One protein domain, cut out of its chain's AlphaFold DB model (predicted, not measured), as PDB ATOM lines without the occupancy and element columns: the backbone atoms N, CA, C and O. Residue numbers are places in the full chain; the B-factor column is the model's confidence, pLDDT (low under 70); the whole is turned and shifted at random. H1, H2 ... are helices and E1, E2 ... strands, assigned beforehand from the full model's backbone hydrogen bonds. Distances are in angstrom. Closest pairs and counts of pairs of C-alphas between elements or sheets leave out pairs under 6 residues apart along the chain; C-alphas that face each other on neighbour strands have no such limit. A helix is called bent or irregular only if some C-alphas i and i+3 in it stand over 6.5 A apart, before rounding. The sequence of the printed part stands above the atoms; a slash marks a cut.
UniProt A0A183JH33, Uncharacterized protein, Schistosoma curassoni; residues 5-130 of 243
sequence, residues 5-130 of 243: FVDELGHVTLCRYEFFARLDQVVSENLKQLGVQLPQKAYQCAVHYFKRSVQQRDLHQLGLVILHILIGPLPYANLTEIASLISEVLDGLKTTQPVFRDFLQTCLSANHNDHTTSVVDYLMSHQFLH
ATOM      1  N   PHE A   5      -1.575   3.427  52.394       84.12
ATOM      2  CA  PHE A   5      -2.151   3.294  53.725       84.12
ATOM      3  C   PHE A   5      -1.128   3.738  54.762       84.12
ATOM      4  O   PHE A   5       0.063   3.482  54.602       84.12
ATOM      5  N   VAL A   6      -1.600   4.389  55.820       85.69
ATOM      6  CA  VAL A   6      -0.774   4.816  56.951       85.69
ATOM      7  C   VAL A   6      -1.393   4.234  58.214       85.69
ATOM      8  O   VAL A   6      -2.600   4.378  58.419       85.69
ATOM      9  N   ASP A   7      -0.603   3.518  59.013       81.12
ATOM     10  CA  ASP A   7      -1.073   2.970  60.287       81.12
ATOM     11  C   ASP A   7      -1.065   4.029  61.410       81.12
ATOM     12  O   ASP A   7      -0.638   5.170  61.233       81.12
ATOM     13  N   GLU A   8      -1.547   3.655  62.597       79.81
ATOM     14  CA  GLU A   8      -1.598   4.553  63.764       79.81
ATOM     15  C   GLU A   8      -0.214   4.960  64.304       79.81
ATOM     16  O   GLU A   8      -0.124   5.862  65.144       79.81
ATOM     17  N   LEU A   9       0.845   4.281  63.856       78.25
ATOM     18  CA  LEU A   9       2.242   4.545  64.198       78.25
ATOM     19  C   LEU A   9       2.943   5.391  63.123       78.25
ATOM     20  O   LEU A   9       4.096   5.770  63.310       78.25
ATOM     21  N   GLY A  10       2.256   5.721  62.026       76.75
ATOM     22  CA  GLY A  10       2.814   6.481  60.912       76.75
ATOM     23  C   GLY A  10       3.569   5.630  59.889       76.75
ATOM     24  O   GLY A  10       4.201   6.190  58.994       76.75
ATOM     25  N   HIS A  11       3.510   4.298  59.968       80.31
ATOM     26  CA  HIS A  11       4.112   3.444  58.950       80.31
ATOM     27  C   HIS A  11       3.290   3.481  57.669       80.31
ATOM     28  O   HIS A  11       2.082   3.233  57.665       80.31
ATOM     29  N   VAL A  12       3.977   3.747  56.561       84.50
ATOM     30  CA  VAL A  12       3.376   3.840  55.234       84.50
ATOM     31  C   VAL A  12       3.490   2.495  54.522       84.50
ATOM     32  O   VAL A  12       4.575   1.932  54.406       84.50
ATOM     33  N   THR A  13       2.373   1.983  54.011       83.88
ATOM     34  CA  THR A  13       2.313   0.754  53.214       83.88
ATOM     35  C   THR A  13       1.625   1.026  51.881       83.88
ATOM     36  O   THR A  13       0.537   1.599  51.833       83.88
ATOM     37  N   LEU A  14       2.235   0.577  50.784       82.69
ATOM     38  CA  LEU A  14       1.605   0.578  49.467       82.69
ATOM     39  C   LEU A  14       0.789  -0.711  49.287       82.69
ATOM     40  O   LEU A  14       1.275  -1.809  49.552       82.69
ATOM     41  N   CYS A  15      -0.447  -0.602  48.811       71.94
ATOM     42  CA  CYS A  15      -1.301  -1.744  48.486       71.94
ATOM     43  C   CYS A  15      -1.744  -1.694  47.021       71.94
ATOM     44  O   CYS A  15      -1.819  -0.624  46.428       71.94
ATOM     45  N   ARG A  16      -2.097  -2.856  46.450       63.62
ATOM     46  CA  ARG A  16      -2.471  -3.013  45.029       63.62
ATOM     47  C   ARG A  16      -1.363  -2.546  44.076       63.62
ATOM     48  O   ARG A  16      -1.500  -1.545  43.379       63.62
ATOM     49  N   TYR A  17      -0.271  -3.306  44.038       64.38
ATOM     50  CA  TYR A  17       0.708  -3.233  42.952       64.38
ATOM     51  C   TYR A  17       0.082  -3.749  41.647       64.38
ATOM     52  O   TYR A  17      -0.772  -4.641  41.676       64.38
ATOM     53  N   GLU A  18       0.494  -3.206  40.498       59.59
ATOM     54  CA  GLU A  18       0.127  -3.744  39.182       59.59
ATOM     55  C   GLU A  18       0.775  -5.130  38.982       59.59
ATOM     56  O   GLU A  18       1.788  -5.285  38.308       59.59
ATOM     57  N   PHE A  19       0.195  -6.166  39.593       50.00
ATOM     58  CA  PHE A  19       0.588  -7.568  39.401       50.00
ATOM     59  C   PHE A  19       0.278  -8.058  37.980       50.00
ATOM     60  O   PHE A  19       0.934  -8.957  37.453       50.00
ATOM     61  N   PHE A  20      -0.721  -7.434  37.355       53.97
ATOM     62  CA  PHE A  20      -1.308  -7.871  36.099       53.97
ATOM     63  C   PHE A  20      -0.308  -7.859  34.951       53.97
ATOM     64  O   PHE A  20      -0.250  -8.842  34.244       53.97
ATOM     65  N   ALA A  21       0.574  -6.864  34.812       53.78
ATOM     66  CA  ALA A  21       1.479  -6.817  33.657       53.78
ATOM     67  C   ALA A  21       2.445  -8.017  33.588       53.78
ATOM     68  O   ALA A  21       2.648  -8.602  32.524       53.78
ATOM     69  N   ARG A  22       3.020  -8.423  34.730       53.34
ATOM     70  CA  ARG A  22       3.939  -9.569  34.786       53.34
ATOM     71  C   ARG A  22       3.192 -10.901  34.752       53.34
ATOM     72  O   ARG A  22       3.676 -11.842  34.131       53.34
ATOM     73  N   LEU A  23       2.012 -10.972  35.368       52.12
ATOM     74  CA  LEU A  23       1.132 -12.134  35.255       52.12
ATOM     75  C   LEU A  23       0.650 -12.329  33.810       52.12
ATOM     76  O   LEU A  23       0.755 -13.430  33.286       52.12
ATOM     77  N   ASP A  24       0.194 -11.268  33.150       57.25
ATOM     78  CA  ASP A  24      -0.269 -11.246  31.761       57.25
ATOM     79  C   ASP A  24       0.855 -11.654  30.809       57.25
ATOM     80  O   ASP A  24       0.614 -12.404  29.862       57.25
ATOM     81  N   GLN A  25       2.092 -11.217  31.074       60.03
ATOM     82  CA  GLN A  25       3.270 -11.660  30.332       60.03
ATOM     83  C   GLN A  25       3.497 -13.169  30.494       60.03
ATOM     84  O   GLN A  25       3.579 -13.876  29.492       60.03
ATOM     85  N   VAL A  26       3.536 -13.676  31.731       63.03
ATOM     86  CA  VAL A  26       3.732 -15.109  32.013       63.03
ATOM     87  C   VAL A  26       2.609 -15.950  31.401       63.03
ATOM     88  O   VAL A  26       2.868 -16.989  30.795       63.03
ATOM     89  N   VAL A  27       1.361 -15.498  31.507       63.50
ATOM     90  CA  VAL A  27       0.193 -16.150  30.905       63.50
ATOM     91  C   VAL A  27       0.324 -16.157  29.381       63.50
ATOM     92  O   VAL A  27       0.163 -17.205  28.760       63.50
ATOM     93  N   SER A  28       0.700 -15.032  28.770       59.62
ATOM     94  CA  SER A  28       0.896 -14.926  27.319       59.62
ATOM     95  C   SER A  28       2.026 -15.822  26.804       59.62
ATOM     96  O   SER A  28       1.896 -16.425  25.741       59.62
ATOM     97  N   GLU A  29       3.136 -15.923  27.537       68.25
ATOM     98  CA  GLU A  29       4.274 -16.785  27.193       68.25
ATOM     99  C   GLU A  29       3.899 -18.271  27.271       68.25
ATOM    100  O   GLU A  29       4.162 -19.019  26.328       68.25
ATOM    101  N   ASN A  30       3.204 -18.688  28.333       64.94
ATOM    102  CA  ASN A  30       2.742 -20.070  28.489       64.94
ATOM    103  C   ASN A  30       1.685 -20.453  27.441       64.94
ATOM    104  O   ASN A  30       1.730 -21.541  26.873       64.94
ATOM    105  N   LEU A  31       0.754 -19.553  27.122       63.66
ATOM    106  CA  LEU A  31      -0.272 -19.806  26.106       63.66
ATOM    107  C   LEU A  31       0.308 -19.922  24.692       63.66
ATOM    108  O   LEU A  31      -0.164 -20.745  23.906       63.66
ATOM    109  N   LYS A  32       1.368 -19.159  24.383       64.75
ATOM    110  CA  LYS A  32       2.134 -19.317  23.137       64.75
ATOM    111  C   LYS A  32       2.804 -20.687  23.058       64.75
ATOM    112  O   LYS A  32       2.766 -21.300  21.997       64.75
ATOM    113  N   GLN A  33       3.371 -21.180  24.161       68.69
ATOM    114  CA  GLN A  33       3.951 -22.528  24.222       68.69
ATOM    115  C   GLN A  33       2.895 -23.632  24.046       68.69
ATOM    116  O   GLN A  33       3.195 -24.681  23.488       68.69
ATOM    117  N   LEU A  34       1.652 -23.375  24.463       69.00
ATOM    118  CA  LEU A  34       0.514 -24.295  24.336       69.00
ATOM    119  C   LEU A  34      -0.251 -24.169  23.002       69.00
ATOM    120  O   LEU A  34      -1.207 -24.907  22.780       69.00
ATOM    121  N   GLY A  35       0.136 -23.247  22.110       63.88
ATOM    122  CA  GLY A  35      -0.497 -23.066  20.796       63.88
ATOM    123  C   GLY A  35      -1.913 -22.473  20.830       63.88
ATOM    124  O   GLY A  35      -2.624 -22.529  19.828       63.88
ATOM    125  N   VAL A  36      -2.338 -21.896  21.959       57.34
ATOM    126  CA  VAL A  36      -3.690 -21.344  22.144       57.34
ATOM    127  C   VAL A  36      -3.671 -19.831  21.916       57.34
ATOM    128  O   VAL A  36      -3.017 -19.091  22.648       57.34
ATOM    129  N   GLN A  37      -4.419 -19.346  20.920       55.38
ATOM    130  CA  GLN A  37      -4.654 -17.912  20.712       55.38
ATOM    131  C   GLN A  37      -5.942 -17.488  21.431       55.38
ATOM    132  O   GLN A  37      -7.014 -18.016  21.135       55.38
ATOM    133  N   LEU A  38      -5.863 -16.530  22.364       54.03
ATOM    134  CA  LEU A  38      -7.071 -15.943  22.952       54.03
ATOM    135  C   LEU A  38      -7.764 -14.991  21.964       54.03
ATOM    136  O   LEU A  38      -7.085 -14.241  21.258       54.03
ATOM    137  N   PRO A  39      -9.109 -14.943  21.958       45.78
ATOM    138  CA  PRO A  39      -9.842 -13.924  21.225       45.78
ATOM    139  C   PRO A  39      -9.482 -12.534  21.765       45.78
ATOM    140  O   PRO A  39      -9.536 -12.285  22.970       45.78
ATOM    141  N   GLN A  40      -9.136 -11.610  20.864       50.50
ATOM    142  CA  GLN A  40      -8.950 -10.198  21.194       50.50
ATOM    143  C   GLN A  40     -10.284  -9.603  21.665       50.50
ATOM    144  O   GLN A  40     -11.045  -9.085  20.852       50.50
ATOM    145  N   LYS A  41     -10.592  -9.664  22.965       36.84
ATOM    146  CA  LYS A  41     -11.561  -8.757  23.593       36.84
ATOM    147  C   LYS A  41     -11.366  -8.615  25.109       36.84
ATOM    148  O   LYS A  41     -11.401  -9.582  25.857       36.84
ATOM    149  N   ALA A  42     -11.262  -7.342  25.499       35.50
ATOM    150  CA  ALA A  42     -11.570  -6.737  26.799       35.50
ATOM    151  C   ALA A  42     -10.609  -6.898  27.991       35.50
ATOM    152  O   ALA A  42     -10.997  -6.576  29.107       35.50
ATOM    153  N   TYR A  43      -9.336  -7.217  27.766       37.22
ATOM    154  CA  TYR A  43      -8.286  -6.725  28.662       37.22
ATOM    155  C   TYR A  43      -7.326  -5.872  27.845       37.22
ATOM    156  O   TYR A  43      -6.256  -6.305  27.433       37.22
ATOM    157  N   GLN A  44      -7.740  -4.632  27.567       34.88
ATOM    158  CA  GLN A  44      -6.774  -3.575  27.286       34.88
ATOM    159  C   GLN A  44      -6.017  -3.330  28.591       34.88
ATOM    160  O   GLN A  44      -6.320  -2.415  29.350       34.88
ATOM    161  N   CYS A  45      -5.042  -4.195  28.873       38.66
ATOM    162  CA  CYS A  45      -3.954  -3.833  29.756       38.66
ATOM    163  C   CYS A  45      -3.384  -2.554  29.132       38.66
ATOM    164  O   CYS A  45      -2.971  -2.562  27.968       38.66
ATOM    165  N   ALA A  46      -3.464  -1.428  29.844       39.47
ATOM    166  CA  ALA A  46      -3.104  -0.090  29.359       39.47
ATOM    167  C   ALA A  46      -1.591   0.066  29.063       39.47
ATOM    168  O   ALA A  46      -1.041   1.163  29.084       39.47
ATOM    169  N   VAL A  47      -0.908  -1.042  28.784       43.84
ATOM    170  CA  VAL A  47       0.522  -1.166  28.524       43.84
ATOM    171  C   VAL A  47       0.860  -0.735  27.093       43.84
ATOM    172  O   VAL A  47       1.982  -0.324  26.827       43.84
ATOM    173  N   HIS A  48      -0.109  -0.726  26.169       38.59
ATOM    174  CA  HIS A  48       0.150  -0.331  24.779       38.59
ATOM    175  C   HIS A  48       0.222   1.185  24.521       38.59
ATOM    176  O   HIS A  48       0.534   1.571  23.398       38.59
ATOM    177  N   TYR A  49      -0.013   2.049  25.518       38.88
ATOM    178  CA  TYR A  49      -0.048   3.505  25.294       38.88
ATOM    179  C   TYR A  49       1.192   4.298  25.723       38.88
ATOM    180  O   TYR A  49       1.253   5.487  25.421       38.88
ATOM    181  N   PHE A  50       2.211   3.707  26.361       42.59
ATOM    182  CA  PHE A  50       3.313   4.520  26.898       42.59
ATOM    183  C   PHE A  50       4.697   3.884  26.720       42.59
ATOM    184  O   PHE A  50       5.024   2.879  27.331       42.59
ATOM    185  N   LYS A  51       5.545   4.542  25.919       44.00
ATOM    186  CA  LYS A  51       6.958   4.210  25.630       44.00
ATOM    187  C   LYS A  51       7.926   4.337  26.835       44.00
ATOM    188  O   LYS A  51       9.129   4.431  26.622       44.00
ATOM    189  N   ARG A  52       7.442   4.416  28.082       53.25
ATOM    190  CA  ARG A  52       8.272   4.674  29.280       53.25
ATOM    191  C   ARG A  52       8.630   3.370  29.992       53.25
ATOM    192  O   ARG A  52       7.826   2.441  29.990       53.25
ATOM    193  N   SER A  53       9.796   3.307  30.642       68.19
ATOM    194  CA  SER A  53      10.080   2.195  31.558       68.19
ATOM    195  C   SER A  53       9.115   2.246  32.750       68.19
ATOM    196  O   SER A  53       8.688   3.325  33.175       68.19
ATOM    197  N   VAL A  54       8.740   1.083  33.291       70.38
ATOM    198  CA  VAL A  54       7.809   0.974  34.435       70.38
ATOM    199  C   VAL A  54       8.284   1.845  35.604       70.38
ATOM    200  O   VAL A  54       7.493   2.573  36.197       70.38
ATOM    201  N   GLN A  55       9.595   1.874  35.846       73.38
ATOM    202  CA  GLN A  55      10.231   2.674  36.890       73.38
ATOM    203  C   GLN A  55      10.007   4.179  36.693       73.38
ATOM    204  O   GLN A  55       9.637   4.876  37.632       73.38
ATOM    205  N   GLN A  56      10.181   4.697  35.472       72.50
ATOM    206  CA  GLN A  56       9.956   6.118  35.175       72.50
ATOM    207  C   GLN A  56       8.493   6.519  35.379       72.50
ATOM    208  O   GLN A  56       8.197   7.629  35.824       72.50
ATOM    209  N   ARG A  57       7.559   5.618  35.061       74.88
ATOM    210  CA  ARG A  57       6.136   5.845  35.316       74.88
ATOM    211  C   ARG A  57       5.855   5.899  36.815       74.88
ATOM    212  O   ARG A  57       5.167   6.817  37.251       74.88
ATOM    213  N   ASP A  58       6.381   4.951  37.581       79.75
ATOM    214  CA  ASP A  58       6.152   4.881  39.023       79.75
ATOM    215  C   ASP A  58       6.753   6.106  39.743       79.75
ATOM    216  O   ASP A  58       6.108   6.677  40.620       79.75
ATOM    217  N   LEU A  59       7.916   6.600  39.295       83.12
ATOM    218  CA  LEU A  59       8.517   7.857  39.767       83.12
ATOM    219  C   LEU A  59       7.651   9.084  39.465       83.12
ATOM    220  O   LEU A  59       7.414   9.918  40.338       83.12
ATOM    221  N   HIS A  60       7.116   9.169  38.249       82.06
ATOM    222  CA  HIS A  60       6.194  10.243  37.892       82.06
ATOM    223  C   HIS A  60       4.913  10.192  38.739       82.06
ATOM    224  O   HIS A  60       4.421  11.225  39.190       82.06
ATOM    225  N   GLN A  61       4.376   8.996  39.000       83.19
ATOM    226  CA  GLN A  61       3.227   8.820  39.893       83.19
ATOM    227  C   GLN A  61       3.553   9.216  41.336       83.19
ATOM    228  O   GLN A  61       2.722   9.849  41.987       83.19
ATOM    229  N   LEU A  62       4.758   8.910  41.825       87.19
ATOM    230  CA  LEU A  62       5.233   9.379  43.125       87.19
ATOM    231  C   LEU A  62       5.236  10.914  43.191       87.19
ATOM    232  O   LEU A  62       4.690  11.474  44.139       87.19
ATOM    233  N   GLY A  63       5.751  11.594  42.162       88.12
ATOM    234  CA  GLY A  63       5.712  13.058  42.070       88.12
ATOM    235  C   GLY A  63       4.289  13.626  42.140       88.12
ATOM    236  O   GLY A  63       4.030  14.575  42.879       88.12
ATOM    237  N   LEU A  64       3.332  13.005  41.442       84.88
ATOM    238  CA  LEU A  64       1.918  13.400  41.508       84.88
ATOM    239  C   LEU A  64       1.293  13.165  42.890       84.88
ATOM    240  O   LEU A  64       0.466  13.960  43.336       84.88
ATOM    241  N   VAL A  65       1.674  12.090  43.586       87.50
ATOM    242  CA  VAL A  65       1.238  11.844  44.968       87.50
ATOM    243  C   VAL A  65       1.787  12.915  45.906       87.50
ATOM    244  O   VAL A  65       1.036  13.413  46.739       87.50
ATOM    245  N   ILE A  66       3.057  13.293  45.757       89.44
ATOM    246  CA  ILE A  66       3.673  14.352  46.565       89.44
ATOM    247  C   ILE A  66       2.946  15.679  46.337       89.44
ATOM    248  O   ILE A  66       2.554  16.325  47.304       89.44
ATOM    249  N   LEU A  67       2.674  16.049  45.081       86.88
ATOM    250  CA  LEU A  67       1.866  17.233  44.771       86.88
ATOM    251  C   LEU A  67       0.498  17.169  45.444       86.88
ATOM    252  O   LEU A  67       0.098  18.115  46.111       86.88
ATOM    253  N   HIS A  68      -0.193  16.035  45.336       85.50
ATOM    254  CA  HIS A  68      -1.489  15.860  45.979       85.50
ATOM    255  C   HIS A  68      -1.439  16.059  47.502       85.50
ATOM    256  O   HIS A  68      -2.386  16.572  48.087       85.50
ATOM    257  N   ILE A  69      -0.345  15.664  48.156       85.88
ATOM    258  CA  ILE A  69      -0.152  15.880  49.595       85.88
ATOM    259  C   ILE A  69       0.084  17.366  49.905       85.88
ATOM    260  O   ILE A  69      -0.430  17.861  50.903       85.88
ATOM    261  N   LEU A  70       0.831  18.081  49.056       85.38
ATOM    262  CA  LEU A  70       1.162  19.495  49.265       85.38
ATOM    263  C   LEU A  70      -0.027  20.434  49.055       85.38
ATOM    264  O   LEU A  70      -0.234  21.346  49.850       85.38
ATOM    265  N   ILE A  71      -0.769  20.243  47.961       84.44
ATOM    266  CA  ILE A  71      -1.802  21.190  47.511       84.44
ATOM    267  C   ILE A  71      -3.223  20.614  47.569       84.44
ATOM    268  O   ILE A  71      -4.188  21.329  47.311       84.44
ATOM    269  N   GLY A  72      -3.373  19.336  47.922       80.44
ATOM    270  CA  GLY A  72      -4.661  18.651  47.966       80.44
ATOM    271  C   GLY A  72      -5.083  18.036  46.619       80.44
ATOM    272  O   GLY A  72      -4.246  17.736  45.763       80.44
ATOM    273  N   PRO A  73      -6.388  17.762  46.415       74.56
ATOM    274  CA  PRO A  73      -6.883  17.148  45.186       74.56
ATOM    275  C   PRO A  73      -6.509  17.980  43.959       74.56
ATOM    276  O   PRO A  73      -6.896  19.137  43.833       74.56
ATOM    277  N   LEU A  74      -5.767  17.353  43.042       68.44
ATOM    278  CA  LEU A  74      -5.433  17.949  41.756       68.44
ATOM    279  C   LEU A  74      -6.739  18.177  40.978       68.44
ATOM    280  O   LEU A  74      -7.578  17.268  40.947       68.44
ATOM    281  N   PRO A  75      -6.933  19.359  40.366       66.69
ATOM    282  CA  PRO A  75      -8.134  19.635  39.595       66.69
ATOM    283  C   PRO A  75      -8.284  18.595  38.480       66.69
ATOM    284  O   PRO A  75      -7.314  18.242  37.804       66.69
ATOM    285  N   TYR A  76      -9.508  18.091  38.296       54.47
ATOM    286  CA  TYR A  76      -9.879  17.246  37.158       54.47
ATOM    287  C   TYR A  76      -9.895  18.112  35.895       54.47
ATOM    288  O   TYR A  76     -10.955  18.497  35.411       54.47
ATOM    289  N   ALA A  77      -8.719  18.486  35.409       55.78
ATOM    290  CA  ALA A  77      -8.580  19.416  34.310       55.78
ATOM    291  C   ALA A  77      -7.525  18.971  33.297       55.78
ATOM    292  O   ALA A  77      -6.761  18.027  33.515       55.78
ATOM    293  N   ASN A  78      -7.543  19.639  32.146       65.50
ATOM    294  CA  ASN A  78      -6.733  19.321  30.977       65.50
ATOM    295  C   ASN A  78      -5.229  19.284  31.316       65.50
ATOM    296  O   ASN A  78      -4.760  19.999  32.200       65.50
ATOM    297  N   LEU A  79      -4.449  18.493  30.565       68.75
ATOM    298  CA  LEU A  79      -2.991  18.321  30.744       68.75
ATOM    299  C   LEU A  79      -2.223  19.649  30.911       68.75
ATOM    300  O   LEU A  79      -1.250  19.712  31.658       68.75
ATOM    301  N   THR A  80      -2.675  20.709  30.240       72.75
ATOM    302  CA  THR A  80      -2.077  22.050  30.289       72.75
ATOM    303  C   THR A  80      -2.238  22.732  31.650       72.75
ATOM    304  O   THR A  80      -1.303  23.375  32.121       72.75
ATOM    305  N   GLU A  81      -3.383  22.571  32.314       71.50
ATOM    306  CA  GLU A  81      -3.640  23.176  33.629       71.50
ATOM    307  C   GLU A  81      -2.799  22.506  34.714       71.50
ATOM    308  O   GLU A  81      -2.199  23.183  35.547       71.50
ATOM    309  N   ILE A  82      -2.659  21.178  34.641       74.81
ATOM    310  CA  ILE A  82      -1.777  20.416  35.530       74.81
ATOM    311  C   ILE A  82      -0.321  20.870  35.353       74.81
ATOM    312  O   ILE A  82       0.375  21.086  36.340       74.81
ATOM    313  N   ALA A  83       0.145  21.066  34.115       79.75
ATOM    314  CA  ALA A  83       1.507  21.539  33.852       79.75
ATOM    315  C   ALA A  83       1.759  22.967  34.377       79.75
ATOM    316  O   ALA A  83       2.835  23.245  34.918       79.75
ATOM    317  N   SER A  84       0.769  23.859  34.251       83.00
ATOM    318  CA  SER A  84       0.835  25.219  34.803       83.00
ATOM    319  C   SER A  84       0.926  25.197  36.328       83.00
ATOM    320  O   SER A  84       1.823  25.812  36.897       83.00
ATOM    321  N   LEU A  85       0.058  24.421  36.980       83.50
ATOM    322  CA  LEU A  85       0.032  24.260  38.434       83.50
ATOM    323  C   LEU A  85       1.339  23.665  38.970       83.50
ATOM    324  O   LEU A  85       1.883  24.140  39.962       83.50
ATOM    325  N   ILE A  86       1.876  22.649  38.289       86.94
ATOM    326  CA  ILE A  86       3.186  22.073  38.615       86.94
ATOM    327  C   ILE A  86       4.266  23.154  38.568       86.94
ATOM    328  O   ILE A  86       5.073  23.252  39.488       86.94
ATOM    329  N   SER A  87       4.270  23.975  37.517       88.75
ATOM    330  CA  SER A  87       5.265  25.036  37.348       88.75
ATOM    331  C   SER A  87       5.161  26.100  38.443       88.75
ATOM    332  O   SER A  87       6.188  26.510  38.975       88.75
ATOM    333  N   GLU A  88       3.944  26.495  38.818       90.44
ATOM    334  CA  GLU A  88       3.673  27.453  39.896       90.44
ATOM    335  C   GLU A  88       4.143  26.931  41.262       90.44
ATOM    336  O   GLU A  88       4.883  27.613  41.972       90.44
ATOM    337  N   VAL A  89       3.789  25.688  41.605       89.81
ATOM    338  CA  VAL A  89       4.226  25.050  42.858       89.81
ATOM    339  C   VAL A  89       5.746  24.948  42.906       89.81
ATOM    340  O   VAL A  89       6.367  25.299  43.909       89.81
ATOM    341  N   LEU A  90       6.369  24.499  41.816       91.88
ATOM    342  CA  LEU A  90       7.820  24.394  41.743       91.88
ATOM    343  C   LEU A  90       8.501  25.756  41.858       91.88
ATOM    344  O   LEU A  90       9.574  25.815  42.449       91.88
ATOM    345  N   ASP A  91       7.914  26.825  41.318       92.62
ATOM    346  CA  ASP A  91       8.437  28.185  41.450       92.62
ATOM    347  C   ASP A  91       8.376  28.681  42.899       92.62
ATOM    348  O   ASP A  91       9.394  29.118  43.438       92.62
ATOM    349  N   GLY A  92       7.243  28.485  43.581       91.12
ATOM    350  CA  GLY A  92       7.095  28.822  45.002       91.12
ATOM    351  C   GLY A  92       8.064  28.062  45.920       91.12
ATOM    352  O   GLY A  92       8.537  28.598  46.929       91.12
ATOM    353  N   LEU A  93       8.422  26.827  45.552       91.31
ATOM    354  CA  LEU A  93       9.384  26.016  46.300       91.31
ATOM    355  C   LEU A  93      10.850  26.404  46.045       91.31
ATOM    356  O   LEU A  93      11.692  26.087  46.883       91.31
ATOM    357  N   LYS A  94      11.182  27.116  44.952       90.88
ATOM    358  CA  LYS A  94      12.577  27.508  44.640       90.88
ATOM    359  C   LYS A  94      13.224  28.293  45.779       90.88
ATOM    360  O   LYS A  94      14.377  28.045  46.110       90.88
ATOM    361  N   THR A  95      12.481  29.231  46.362       86.25
ATOM    362  CA  THR A  95      13.004  30.141  47.392       86.25
ATOM    363  C   THR A  95      12.895  29.548  48.794       86.25
ATOM    364  O   THR A  95      13.735  29.820  49.646       86.25
ATOM    365  N   THR A  96      11.859  28.745  49.053       87.69
ATOM    366  CA  THR A  96      11.530  28.263  50.404       87.69
ATOM    367  C   THR A  96      12.151  26.910  50.732       87.69
ATOM    368  O   THR A  96      12.587  26.706  51.861       87.69
ATOM    369  N   GLN A  97      12.171  25.980  49.774       88.69
ATOM    370  CA  GLN A  97      12.592  24.591  49.960       88.69
ATOM    371  C   GLN A  97      13.298  24.073  48.689       88.69
ATOM    372  O   GLN A  97      12.764  23.206  47.991       88.69
ATOM    373  N   PRO A  98      14.502  24.584  48.359       89.56
ATOM    374  CA  PRO A  98      15.176  24.292  47.089       89.56
ATOM    375  C   PRO A  98      15.539  22.809  46.921       89.56
ATOM    376  O   PRO A  98      15.427  22.276  45.821       89.56
ATOM    377  N   VAL A  99      15.906  22.127  48.012       90.81
ATOM    378  CA  VAL A  99      16.232  20.691  48.002       90.81
ATOM    379  C   VAL A  99      14.987  19.854  47.695       90.81
ATOM    380  O   VAL A  99      15.010  18.984  46.830       90.81
ATOM    381  N   PHE A 100      13.866  20.146  48.356       92.19
ATOM    382  CA  PHE A 100      12.606  19.457  48.086       92.19
ATOM    383  C   PHE A 100      12.063  19.764  46.685       92.19
ATOM    384  O   PHE A 100      11.550  18.875  46.007       92.19
ATOM    385  N   ARG A 101      12.214  21.012  46.225       93.38
ATOM    386  CA  ARG A 101      11.878  21.423  44.859       93.38
ATOM    387  C   ARG A 101      12.615  20.576  43.833       93.38
ATOM    388  O   ARG A 101      12.001  20.161  42.852       93.38
ATOM    389  N   ASP A 102      13.919  20.368  44.031       91.19
ATOM    390  CA  ASP A 102      14.734  19.574  43.112       91.19
ATOM    391  C   ASP A 102      14.260  18.122  43.082       91.19
ATOM    392  O   ASP A 102      13.897  17.630  42.018       91.19
ATOM    393  N   PHE A 103      14.084  17.509  44.256       92.12
ATOM    394  CA  PHE A 103      13.542  16.154  44.385       92.12
ATOM    395  C   PHE A 103      12.208  15.987  43.645       92.12
ATOM    396  O   PHE A 103      12.027  15.063  42.847       92.12
ATOM    397  N   LEU A 104      11.268  16.909  43.876       91.56
ATOM    398  CA  LEU A 104       9.950  16.881  43.249       91.56
ATOM    399  C   LEU A 104      10.037  17.060  41.729       91.56
ATOM    400  O   LEU A 104       9.367  16.341  40.983       91.56
ATOM    401  N   GLN A 105      10.880  17.981  41.253       91.00
ATOM    402  CA  GLN A 105      11.150  18.152  39.827       91.00
ATOM    403  C   GLN A 105      11.721  16.866  39.223       91.00
ATOM    404  O   GLN A 105      11.290  16.478  38.137       91.00
ATOM    405  N   THR A 106      12.658  16.196  39.896       88.69
ATOM    406  CA  THR A 106      13.245  14.933  39.431       88.69
ATOM    407  C   THR A 106      12.183  13.843  39.311       88.69
ATOM    408  O   THR A 106      12.133  13.166  38.287       88.69
ATOM    409  N   CYS A 107      11.278  13.711  40.289       87.94
ATOM    410  CA  CYS A 107      10.160  12.766  40.198       87.94
ATOM    411  C   CYS A 107       9.241  13.061  38.997       87.94
ATOM    412  O   CYS A 107       8.803  12.136  38.316       87.94
ATOM    413  N   LEU A 108       8.939  14.337  38.729       85.44
ATOM    414  CA  LEU A 108       7.996  14.764  37.683       85.44
ATOM    415  C   LEU A 108       8.609  14.833  36.272       85.44
ATOM    416  O   LEU A 108       7.875  14.855  35.280       85.44
ATOM    417  N   SER A 109       9.936  14.874  36.149       79.94
ATOM    418  CA  SER A 109      10.618  15.030  34.861       79.94
ATOM    419  C   SER A 109      10.614  13.718  34.080       79.94
ATOM    420  O   SER A 109      11.337  12.773  34.370       79.94
ATOM    421  N   ALA A 110       9.770  13.662  33.053       58.75
ATOM    422  CA  ALA A 110       9.436  12.424  32.365       58.75
ATOM    423  C   ALA A 110      10.366  12.009  31.206       58.75
ATOM    424  O   ALA A 110      10.036  11.058  30.500       58.75
ATOM    425  N   ASN A 111      11.489  12.695  30.985       53.66
ATOM    426  CA  ASN A 111      12.362  12.458  29.835       53.66
ATOM    427  C   ASN A 111      13.834  12.488  30.252       53.66
ATOM    428  O   ASN A 111      14.511  13.500  30.091       53.66
ATOM    429  N   HIS A 112      14.350  11.355  30.712       53.19
ATOM    430  CA  HIS A 112      15.765  11.065  30.529       53.19
ATOM    431  C   HIS A 112      15.850   9.968  29.473       53.19
ATOM    432  O   HIS A 112      15.542   8.807  29.734       53.19
ATOM    433  N   ASN A 113      16.196  10.376  28.250       52.12
ATOM    434  CA  ASN A 113      16.431   9.490  27.106       52.12
ATOM    435  C   ASN A 113      17.749   8.706  27.236       52.12
ATOM    436  O   ASN A 113      18.140   8.021  26.294       52.12
ATOM    437  N   ASP A 114      18.439   8.817  28.370       48.75
ATOM    438  CA  ASP A 114      19.710   8.151  28.586       48.75
ATOM    439  C   ASP A 114      19.492   6.798  29.258       48.75
ATOM    440  O   ASP A 114      19.004   6.685  30.382       48.75
ATOM    441  N   HIS A 115      19.862   5.746  28.531       50.59
ATOM    442  CA  HIS A 115      19.865   4.348  28.961       50.59
ATOM    443  C   HIS A 115      20.964   4.034  29.996       50.59
ATOM    444  O   HIS A 115      21.444   2.905  30.078       50.59
ATOM    445  N   THR A 116      21.385   5.009  30.795       44.75
ATOM    446  CA  THR A 116      22.502   4.867  31.725       44.75
ATOM    447  C   THR A 116      21.972   4.910  33.153       44.75
ATOM    448  O   THR A 116      21.376   5.884  33.591       44.75
ATOM    449  N   THR A 117      22.110   3.786  33.854       50.38
ATOM    450  CA  THR A 117      22.148   3.670  35.319       50.38
ATOM    451  C   THR A 117      21.338   4.718  36.101       50.38
ATOM    452  O   THR A 117      21.853   5.696  36.627       50.38
ATOM    453  N   SER A 118      20.041   4.404  36.183       66.12
ATOM    454  CA  SER A 118      19.156   4.537  37.344       66.12
ATOM    455  C   SER A 118      18.919   5.944  37.916       66.12
ATOM    456  O   SER A 118      19.439   6.323  38.961       66.12
ATOM    457  N   VAL A 119      17.958   6.665  37.324       70.56
ATOM    458  CA  VAL A 119      17.247   7.787  37.983       70.56
ATOM    459  C   VAL A 119      16.774   7.403  39.395       70.56
ATOM    460  O   VAL A 119      16.715   8.252  40.275       70.56
ATOM    461  N   VAL A 120      16.472   6.119  39.627       74.50
ATOM    462  CA  VAL A 120      16.140   5.593  40.955       74.50
ATOM    463  C   VAL A 120      17.335   5.698  41.903       74.50
ATOM    464  O   VAL A 120      17.158   6.181  43.012       74.50
ATOM    465  N   ASP A 121      18.546   5.332  41.482       77.56
ATOM    466  CA  ASP A 121      19.754   5.417  42.319       77.56
ATOM    467  C   ASP A 121      20.097   6.881  42.626       77.56
ATOM    468  O   ASP A 121      20.429   7.223  43.765       77.56
ATOM    469  N   TYR A 122      19.931   7.772  41.641       80.38
ATOM    470  CA  TYR A 122      20.042   9.216  41.863       80.38
ATOM    471  C   TYR A 122      19.013   9.699  42.894       80.38
ATOM    472  O   TYR A 122      19.363  10.385  43.850       80.38
ATOM    473  N   LEU A 123      17.748   9.287  42.766       84.31
ATOM    474  CA  LEU A 123      16.702   9.678  43.708       84.31
ATOM    475  C   LEU A 123      16.946   9.116  45.120       84.31
ATOM    476  O   LEU A 123      16.714   9.811  46.102       84.31
ATOM    477  N   MET A 124      17.450   7.885  45.229       83.38
ATOM    478  CA  MET A 124      17.782   7.234  46.504       83.38
ATOM    479  C   MET A 124      18.966   7.890  47.220       83.38
ATOM    480  O   MET A 124      19.057   7.820  48.443       83.38
ATOM    481  N   SER A 125      19.871   8.525  46.476       85.88
ATOM    482  CA  SER A 125      20.988   9.316  47.009       85.88
ATOM    483  C   SER A 125      20.661  10.806  47.148       85.88
ATOM    484  O   SER A 125      21.491  11.578  47.626       85.88
ATOM    485  N   HIS A 126      19.451  11.219  46.766       89.19
ATOM    486  CA  HIS A 126      19.041  12.613  46.796       89.19
ATOM    487  C   HIS A 126      18.956  13.139  48.234       89.19
ATOM    488  O   HIS A 126      18.342  12.519  49.105       89.19
ATOM    489  N   GLN A 127      19.508  14.332  48.463       90.06
ATOM    490  CA  GLN A 127      19.635  14.950  49.785       90.06
ATOM    491  C   GLN A 127      18.309  15.001  50.569       90.06
ATOM    492  O   GLN A 127      18.288  14.678  51.750       90.06
ATOM    493  N   PHE A 128      17.192  15.311  49.902       90.44
ATOM    494  CA  PHE A 128      15.850  15.329  50.506       90.44
ATOM    495  C   PHE A 128      15.488  14.071  51.325       90.44
ATOM    496  O   PHE A 128      14.755  14.179  52.303       90.44
ATOM    497  N   LEU A 129      15.978  12.885  50.941       88.75
ATOM    498  CA  LEU A 129      15.696  11.637  51.662       88.75
ATOM    499  C   LEU A 129      16.615  11.404  52.868       88.75
ATOM    500  O   LEU A 129      16.292  10.586  53.727       88.75
ATOM    501  N   HIS A 130      17.755  12.095  52.919       85.44
ATOM    502  CA  HIS A 130      18.792  11.921  53.942       85.44
ATOM    503  C   HIS A 130      18.868  13.090  54.925       85.44
ATOM    504  O   HIS A 130      19.447  12.942  56.003       85.44
TER     505      HIS A 130
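AT A GLANCE: This is residues 5 to 130 of the 243 residues of an uncharacterized protein of Schistosoma curassoni (UniProt A0A183JH33). A loose cluster of helices makes one end, with H3, H4 and H5 set as a triangle in which H5 packs on both of the longer two, H3 and H4, and on short H7; from it the model stretches away to H1, whose far end, residues 29 to 33, sticks out together with residues 34 and 35. A long link folds back from there to short H2, and E1, with a small turn before it, lies away from the cluster. The 126 printed residues hold one named strand and seven named helices, in the order E1, H1, H2, H3, H4, H5, H6, H7, and the class is mostly helix. The whole is loose, with a radius of gyration of the C-alphas of 18.7 A, and elongated, spanning 61 by 38 by 34 A.

HOW THE PARTS SIT: Start at H3, residues 54 to 71, and look for H5, residues 98 to 108, the hub: they touch, with residues 59 to 66 of H3 alone, closest at the C-alphas of Gly 63 and Cys 107, 4.8 A apart, at a steep tilt of 49 degrees, opposite ways. H4, residues 79 to 96, forms a helical hairpin with H5; they touch with residues 90 to 94 of H4 alone, closest at C-alphas 93 and 101, 5.4 A apart, at a shallow tilt of 21 degrees, opposite ways. H3 and H4 are close but not clearly touching, their closest C-alphas, 67 and 86, being 7.9 A apart. H7, residues 127 to 130, touches H5, closest at C-alphas 128 and 100, 5.8 A apart. H6, residues 119 to 124, is close to H5 but not clearly touching, closest at C-alphas 123 and 103, 7.2 A apart. Farther out, H1, residues 20 to 33, and H2, residues 46 to 49, are close but not clearly touching, closest at C-alphas 21 and 47, 7.7 A apart. E1, residues 12 to 14, pairs with no named strand, but residues 5 to 6 pair with its residues 12 to 13, antiparallel. Every O i to N i+4 pair is within hydrogen-bond range in H1, H3, H5 and H6, and 12 of 14 are in H4; H2 and H7 are too short for such a pair.

IN THESE COORDINATES: Find C-alpha 54 at (7.809, 0.974, 34.435); from there H3 runs 25.9 A to C-alpha 71. H4 runs 26.4 A and is only just irregular, with C-alphas 92 and 95 6.51 A apart, and H5 runs 15.2 A. H1 runs 19.6 A from C-alpha 20 to C-alpha 33 at (3.951, -22.528, 24.222). E1, H2, H6 and H7 are shorter, and H7 ends at C-alpha 130, (18.792, 11.921, 53.942).

THE WHOLE: Look to Gly 35 and Thr 95 for the two C-alphas farthest apart, 61.0 A. The printed part has no cut, and the link from H1 to H2, 12 residues, is long. The mean pLDDT of the printed part is 71.7; residues 16 to 53, 74 to 79 and 110 to 118 are under 70.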